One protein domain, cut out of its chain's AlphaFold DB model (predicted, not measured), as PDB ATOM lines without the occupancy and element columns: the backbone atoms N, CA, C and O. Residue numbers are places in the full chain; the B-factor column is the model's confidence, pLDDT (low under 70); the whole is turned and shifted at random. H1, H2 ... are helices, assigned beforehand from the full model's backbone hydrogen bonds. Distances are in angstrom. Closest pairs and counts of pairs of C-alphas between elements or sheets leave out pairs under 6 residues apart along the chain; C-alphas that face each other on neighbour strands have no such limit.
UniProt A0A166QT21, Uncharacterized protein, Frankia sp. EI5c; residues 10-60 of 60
ATOM      1  N   THR A  10      63.965  77.290 122.732       83.81
ATOM      2  CA  THR A  10      62.894  78.283 122.836       83.81
ATOM      3  C   THR A  10      62.569  78.840 121.454       83.81
ATOM      4  O   THR A  10      63.459  78.945 120.602       83.81
ATOM      5  N   ALA A  11      61.330  79.293 121.246       84.19
ATOM      6  CA  ALA A  11      60.925  79.995 120.025       84.19
ATOM      7  C   ALA A  11      61.897  81.134 119.661       84.19
ATOM      8  O   ALA A  11      62.293  81.283 118.506       84.19
ATOM      9  N   ARG A  12      62.352  81.885 120.673       83.06
ATOM     10  CA  ARG A  12      63.342  82.955 120.523       83.06
ATOM     11  C   ARG A  12      64.669  82.437 119.962       83.06
ATOM     12  O   ARG A  12      65.142  82.961 118.960       83.06
ATOM     13  N   SER A  13      65.222  81.370 120.545       85.31
ATOM     14  CA  SER A  13      66.487  80.777 120.085       85.31
ATOM     15  C   SER A  13      66.412  80.235 118.652       85.31
ATOM     16  O   SER A  13      67.380  80.330 117.898       85.31
ATOM     17  N   LEU A  14      65.250  79.716 118.240       86.81
ATOM     18  CA  LEU A  14      65.018  79.209 116.885       86.81
ATOM     19  C   LEU A  14      64.943  80.334 115.844       86.81
ATOM     20  O   LEU A  14      65.408  80.145 114.719       86.81
ATOM     21  N   ILE A  15      64.388  81.491 116.217       86.38
ATOM     22  CA  ILE A  15      64.347  82.689 115.366       86.38
ATOM     23  C   ILE A  15      65.741  83.302 115.249       86.38
ATOM     24  O   ILE A  15      66.217  83.526 114.138       86.38
ATOM     25  N   ASP A  16      66.409  83.531 116.382       88.06
ATOM     26  CA  ASP A  16      67.713  84.203 116.420       88.06
ATOM     27  C   ASP A  16      68.799  83.377 115.694       88.06
ATOM     28  O   ASP A  16      69.705  83.936 115.081       88.06
ATOM     29  N   SER A  17      68.681  82.041 115.687       89.31
ATOM     30  CA  SER A  17      69.561  81.134 114.925       89.31
ATOM     31  C   SER A  17      69.151  80.924 113.460       89.31
ATOM     32  O   SER A  17      69.846  80.228 112.717       89.31
ATOM     33  N   GLY A  18      68.016  81.484 113.029       88.62
ATOM     34  CA  GLY A  18      67.482  81.320 111.675       88.62
ATOM     35  C   GLY A  18      66.973  79.910 111.353       88.62
ATOM     36  O   GLY A  18      66.742  79.601 110.180       88.62
ATOM     37  N   GLN A  19      66.796  79.041 112.355       87.75
ATOM     38  CA  GLN A  19      66.245  77.697 112.157       87.75
ATOM     39  C   GLN A  19      64.747  77.727 111.827       87.75
ATOM     40  O   GLN A  19      64.290  76.959 110.978       87.75
ATOM     41  N   CYS A  20      63.989  78.648 112.422       88.81
ATOM     42  CA  CYS A  20      62.600  78.906 112.046       88.81
ATOM     43  C   CYS A  20      62.359  80.406 111.837       88.81
ATOM     44  O   CYS A  20      63.012  81.249 112.443       88.81
ATOM     45  N   SER A  21      61.376  80.741 111.001       86.50
ATOM     46  CA  SER A  21      60.825  82.098 110.937       86.50
ATOM     47  C   SER A  21      59.696  82.270 111.956       86.50
ATOM     48  O   SER A  21      59.071  81.293 112.372       86.50
ATOM     49  N   GLN A  22      59.370  83.516 112.309       85.75
ATOM     50  CA  GLN A  22      58.205  83.813 113.155       85.75
ATOM     51  C   GLN A  22      56.902  83.257 112.555       85.75
ATOM     52  O   GLN A  22      56.120  82.633 113.264       85.75
ATOM     53  N   LEU A  23      56.702  83.406 111.238       83.25
ATOM     54  CA  LEU A  23      55.524  82.876 110.538       83.25
ATOM     55  C   LEU A  23      55.438  81.344 110.594       83.25
ATOM     56  O   LEU A  23      54.346  80.798 110.691       83.25
ATOM     57  N   CYS A  24      56.579  80.650 110.563       85.38
ATOM     58  CA  CYS A  24      56.634  79.196 110.716       85.38
ATOM     59  C   CYS A  24      56.191  78.764 112.121       85.38
ATOM     60  O   CYS A  24      55.385  77.850 112.259       85.38
ATOM     61  N   LEU A  25      56.651  79.458 113.163       85.12
ATOM     62  CA  LEU A  25      56.272  79.138 114.543       85.12
ATOM     63  C   LEU A  25      54.797  79.456 114.847       85.12
ATOM     64  O   LEU A  25      54.183  78.771 115.660       85.12
ATOM     65  N   LEU A  26      54.217  80.458 114.178       83.50
ATOM     66  CA  LEU A  26      52.793  80.813 114.283       83.50
ATOM     67  C   LEU A  26      51.867  79.875 113.501       83.50
ATOM     68  O   LEU A  26      50.660  79.873 113.736       83.50
ATOM     69  N   ALA A  27      52.392  79.109 112.545       81.94
ATOM     70  CA  ALA A  27      51.567  78.285 111.677       81.94
ATOM     71  C   ALA A  27      50.905  77.142 112.466       81.94
ATOM     72  O   ALA A  27      51.574  76.238 112.963       81.94
ATOM     73  N   VAL A  28      49.572  77.162 112.538       70.94
ATOM     74  CA  VAL A  28      48.759  76.140 113.212       70.94
ATOM     75  C   VAL A  28      48.320  75.095 112.182       70.94
ATOM     76  O   VAL A  28      47.197  75.110 111.686       70.94
ATOM     77  N   GLY A  29      49.242  74.221 111.783       67.12
ATOM     78  CA  GLY A  29      48.960  73.114 110.864       67.12
ATOM     79  C   GLY A  29      50.136  72.758 109.952       67.12
ATOM     80  O   GLY A  29      51.059  73.562 109.792       67.12
ATOM     81  N   PRO A  30      50.136  71.557 109.344       57.72
ATOM     82  CA  PRO A  30      51.171  71.162 108.400       57.72
ATOM     83  C   PRO A  30      51.066  72.043 107.146       57.72
ATOM     84  O   PRO A  30      50.030  72.037 106.474       57.72
ATOM     85  N   PRO A  31      52.105  72.813 106.795       62.34
ATOM     86  CA  PRO A  31      52.051  73.638 105.610       62.34
ATOM     87  C   PRO A  31      52.270  72.711 104.418       62.34
ATOM     88  O   PRO A  31      53.267  71.989 104.334       62.34
ATOM     89  N   ARG A  32      51.377  72.760 103.432       58.25
ATOM     90  CA  ARG A  32      51.783  72.340 102.092       58.25
ATOM     91  C   ARG A  32      52.774  73.393 101.585       58.25
ATOM     92  O   ARG A  32      52.358  74.433 101.098       58.25
ATOM     93  N   GLY A  33      54.072  73.144 101.785       71.44
ATOM     94  CA  GLY A  33      55.161  73.998 101.296       71.44
ATOM     95  C   GLY A  33      55.897  74.865 102.329       71.44
ATOM     96  O   GLY A  33      56.248  75.990 101.982       71.44
ATOM     97  N   CYS A  34      56.183  74.399 103.565       78.50
ATOM     98  CA  CYS A  34      57.186  75.123 104.380       78.50
ATOM     99  C   CYS A  34      58.519  75.129 103.641       78.50
ATOM    100  O   CYS A  34      59.021  74.073 103.264       78.50
ATOM    101  N   THR A  35      59.129  76.299 103.533       80.62
ATOM    102  CA  THR A  35      60.512  76.464 103.065       80.62
ATOM    103  C   THR A  35      61.464  76.829 104.209       80.62
ATOM    104  O   THR A  35      62.629  77.152 103.994       80.62
ATOM    105  N   CYS A  36      60.965  76.775 105.447       79.88
ATOM    106  CA  CYS A  36      61.719  76.996 106.671       79.88
ATOM    107  C   CYS A  36      62.781  75.902 106.900       79.88
ATOM    108  O   CYS A  36      62.547  74.733 106.591       79.88
ATOM    109  N   ARG A  37      63.923  76.250 107.518       84.88
ATOM    110  CA  ARG A  37      65.004  75.281 107.801       84.88
ATOM    111  C   ARG A  37      64.574  74.174 108.764       84.88
ATOM    112  O   ARG A  37      65.022  73.045 108.616       84.88
ATOM    113  N   CYS A  38      63.674  74.475 109.696       83.25
ATOM    114  CA  CYS A  38      63.118  73.499 110.625       83.25
ATOM    115  C   CYS A  38      62.054  72.572 110.012       83.25
ATOM    116  O   CYS A  38      61.503  71.742 110.731       83.25
ATOM    117  N   ALA A  39      61.741  72.701 108.714       84.50
ATOM    118  CA  ALA A  39      60.822  71.824 107.976       84.50
ATOM    119  C   ALA A  39      59.445  71.616 108.647       84.50
ATOM    120  O   ALA A  39      58.803  70.584 108.481       84.50
ATOM    121  N   GLY A  40      58.988  72.605 109.415       82.62
ATOM    122  CA  GLY A  40      57.717  72.570 110.127       82.62
ATOM    123  C   GLY A  40      57.736  71.881 111.497       82.62
ATOM    124  O   GLY A  40      56.692  71.807 112.138       82.62
ATOM    125  N   ALA A  41      58.897  71.436 111.988       84.56
ATOM    126  CA  ALA A  41      59.028  70.709 113.258       84.56
ATOM    127  C   ALA A  41      58.532  71.481 114.497       84.56
ATOM    128  O   ALA A  41      58.221  70.871 115.515       84.56
ATOM    129  N   HIS A  42      58.451  72.812 114.413       83.56
ATOM    130  CA  HIS A  42      58.064  73.696 115.518       83.56
ATOM    131  C   HIS A  42      56.802  74.523 115.212       83.56
ATOM    132  O   HIS A  42      56.599  75.595 115.779       83.56
ATOM    133  N   HIS A  43      55.960  74.055 114.291       84.94
ATOM    134  CA  HIS A  43      54.682  74.699 113.991       84.94
ATOM    135  C   HIS A  43      53.784  74.776 115.226       84.94
ATOM    136  O   HIS A  43      53.583  73.778 115.917       84.94
ATOM    137  N   GLY A  44      53.258  75.967 115.513       76.12
ATOM    138  CA  GLY A  44      52.427  76.222 116.686       76.12
ATOM    139  C   GLY A  44      53.197  76.272 118.010       76.12
ATOM    140  O   GLY A  44      52.574  76.412 119.055       76.12
ATOM    141  N   ALA A  45      54.533  76.208 118.014       79.06
ATOM    142  CA  ALA A  45      55.336  76.147 119.243       79.06
ATOM    143  C   ALA A  45      55.487  77.494 119.993       79.06
ATOM    144  O   ALA A  45      56.350  77.632 120.854       79.06
ATOM    145  N   LEU A  46      54.662  78.500 119.682       70.06
ATOM    146  CA  LEU A  46      54.568  79.761 120.440       70.06
ATOM    147  C   LEU A  46      53.581  79.689 121.624       70.06
ATOM    148  O   LEU A  46      53.348  80.695 122.286       70.06
ATOM    149  N   LEU A  47      53.004  78.511 121.884       62.22
ATOM    150  CA  LEU A  47      51.878  78.288 122.801       62.22
ATOM    151  C   LEU A  47      52.166  78.477 124.301       62.22
ATOM    152  O   LEU A  47      51.217  78.479 125.080       62.22
ATOM    153  N   ASP A  48      53.411  78.675 124.735       55.22
ATOM    154  CA  ASP A  48      53.709  78.725 126.177       55.22
ATOM    155  C   ASP A  48      53.382  80.077 126.842       55.22
ATOM    156  O   ASP A  48      53.437  80.199 128.066       55.22
ATOM    157  N   ALA A  49      53.012  81.103 126.069       53.19
ATOM    158  CA  ALA A  49      52.520  82.353 126.636       53.19
ATOM    159  C   ALA A  49      51.006  82.264 126.859       53.19
ATOM    160  O   ALA A  49      50.213  82.463 125.937       53.19
ATOM    161  N   ALA A  50      50.596  82.002 128.101       47.19
ATOM    162  CA  ALA A  50      49.222  82.246 128.517       47.19
ATOM    163  C   ALA A  50      48.924  83.746 128.356       47.19
ATOM    164  O   ALA A  50      49.401  84.572 129.133       47.19
ATOM    165  N   VAL A  51      48.157  84.109 127.327       51.44
ATOM    166  CA  VAL A  51      47.645  85.473 127.176       51.44
ATOM    167  C   VAL A  51      46.487  85.620 128.156       51.44
ATOM    168  O   VAL A  51      45.408  85.067 127.937       51.44
ATOM    169  N   SER A  52      46.716  86.316 129.269       49.31
ATOM    170  CA  SER A  52      45.633  86.687 130.178       49.31
ATOM    171  C   SER A  52      44.735  87.743 129.525       49.31
ATOM    172  O   SER A  52      45.163  88.520 128.663       49.31
ATOM    173  N   VAL A  53      43.462  87.772 129.923       62.62
ATOM    174  CA  VAL A  53      42.475  88.734 129.400       62.62
ATOM    175  C   VAL A  53      42.902  90.170 129.734       62.62
ATOM    176  O   VAL A  53      42.666  91.096 128.960       62.62
ATOM    177  N   GLU A  54      43.616  90.341 130.843       56.59
ATOM    178  CA  GLU A  54      44.223  91.589 131.289       56.59
ATOM    179  C   GLU A  54      45.311  92.081 130.320       56.59
ATOM    180  O   GLU A  54      45.281  93.244 129.924       56.59
ATOM    181  N   ALA A  55      46.197  91.197 129.842       56.88
ATOM    182  CA  ALA A  55      47.262  91.554 128.895       56.88
ATOM    183  C   ALA A  55      46.719  92.013 127.527       56.88
ATOM    184  O   ALA A  55      47.350  92.809 126.833       56.88
ATOM    185  N   SER A  56      45.527  91.547 127.143       53.34
ATOM    186  CA  SER A  56      44.858  91.976 125.904       53.34
ATOM    187  C   SER A  56      44.246  93.380 126.007       53.34
ATOM    188  O   SER A  56      43.971  94.001 124.984       53.34
ATOM    189  N   ARG A  57      44.012  93.883 127.228       57.78
ATOM    190  CA  ARG A  57      43.352  95.172 127.488       57.78
ATOM    191  C   ARG A  57      44.329  96.348 127.547       57.78
ATOM    192  O   ARG A  57      43.908  97.475 127.337       57.78
ATOM    193  N   GLU A  58      45.604  96.081 127.825       52.66
ATOM    194  CA  GLU A  58      46.683  97.084 127.880       52.66
ATOM    195  C   GLU A  58      47.350  97.335 126.516       52.66
ATOM    196  O   GLU A  58      48.075  98.313 126.351       52.66
ATOM    197  N   ALA A  59      47.119  96.457 125.536       55.53
ATOM    198  CA  ALA A  59      47.687  96.549 124.189       55.53
ATOM    199  C   ALA A  59      46.779  97.270 123.166       55.53
ATOM    200  O   ALA A  59      47.150  97.359 121.994       55.53
ATOM    201  N   ALA A  60      45.600  97.740 123.589       48.59
ATOM    202  CA  ALA A  60      44.606  98.449 122.777       48.59
ATOM    203  C   ALA A  60      44.539  99.931 123.166       48.59
ATOM    204  O   ALA A  60      44.379 100.764 122.246       48.59
TER     205      ALA A  60
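AT A GLANCE: This is residues 10 to 60 of the 60 residues of an uncharacterized protein of Frankia sp. EI5c (UniProt A0A166QT21). A small body with little regular structure, made of the short helices H1 and H2 and a looping stretch with no named element, sends out a long tail, residues 49 to 60, which sticks out and bears H3. The printed part has 51 residues and three named helices, H1, H2 and H3 in chain order, with no named strand; the class is all helix, with 16 residues in named elements. It is loose, with a radius of gyration of the C-alphas of 12.9 A, and spans 35 by 23 by 17 A.

IN THESE COORDINATES: H1, residues 11 to 16, begins at C-alpha 11 (60.925, 79.995, 120.025) and is 8.8 A long. H2, residues 22 to 26, measures 6.3 A. H3, residues 53 to 57, measures 6.8 A and ends at C-alpha 57 (43.352, 95.172, 127.488).

HOW THE PARTS SIT: H1 and H2 are close but not clearly touching; their closest C-alphas, of Ile 15 and Gln 22, are 6.6 A apart. H3 is apart from H1 and from H2. In H1 and H2 every O i to N i+4 pair is within hydrogen-bond range; in H3 0 of 1 is, beside 2 of 2 O i to N i+3 pairs.

THE WHOLE: The C-alphas farthest apart, of Gly 33 and Glu 54, are 36.5 A apart. The printed part has no cut. The link from H1 to H2 is tight; that from H2 to H3, 26 residues, is long. Residues 29 to 32 and 47 to 60 have pLDDT under 70.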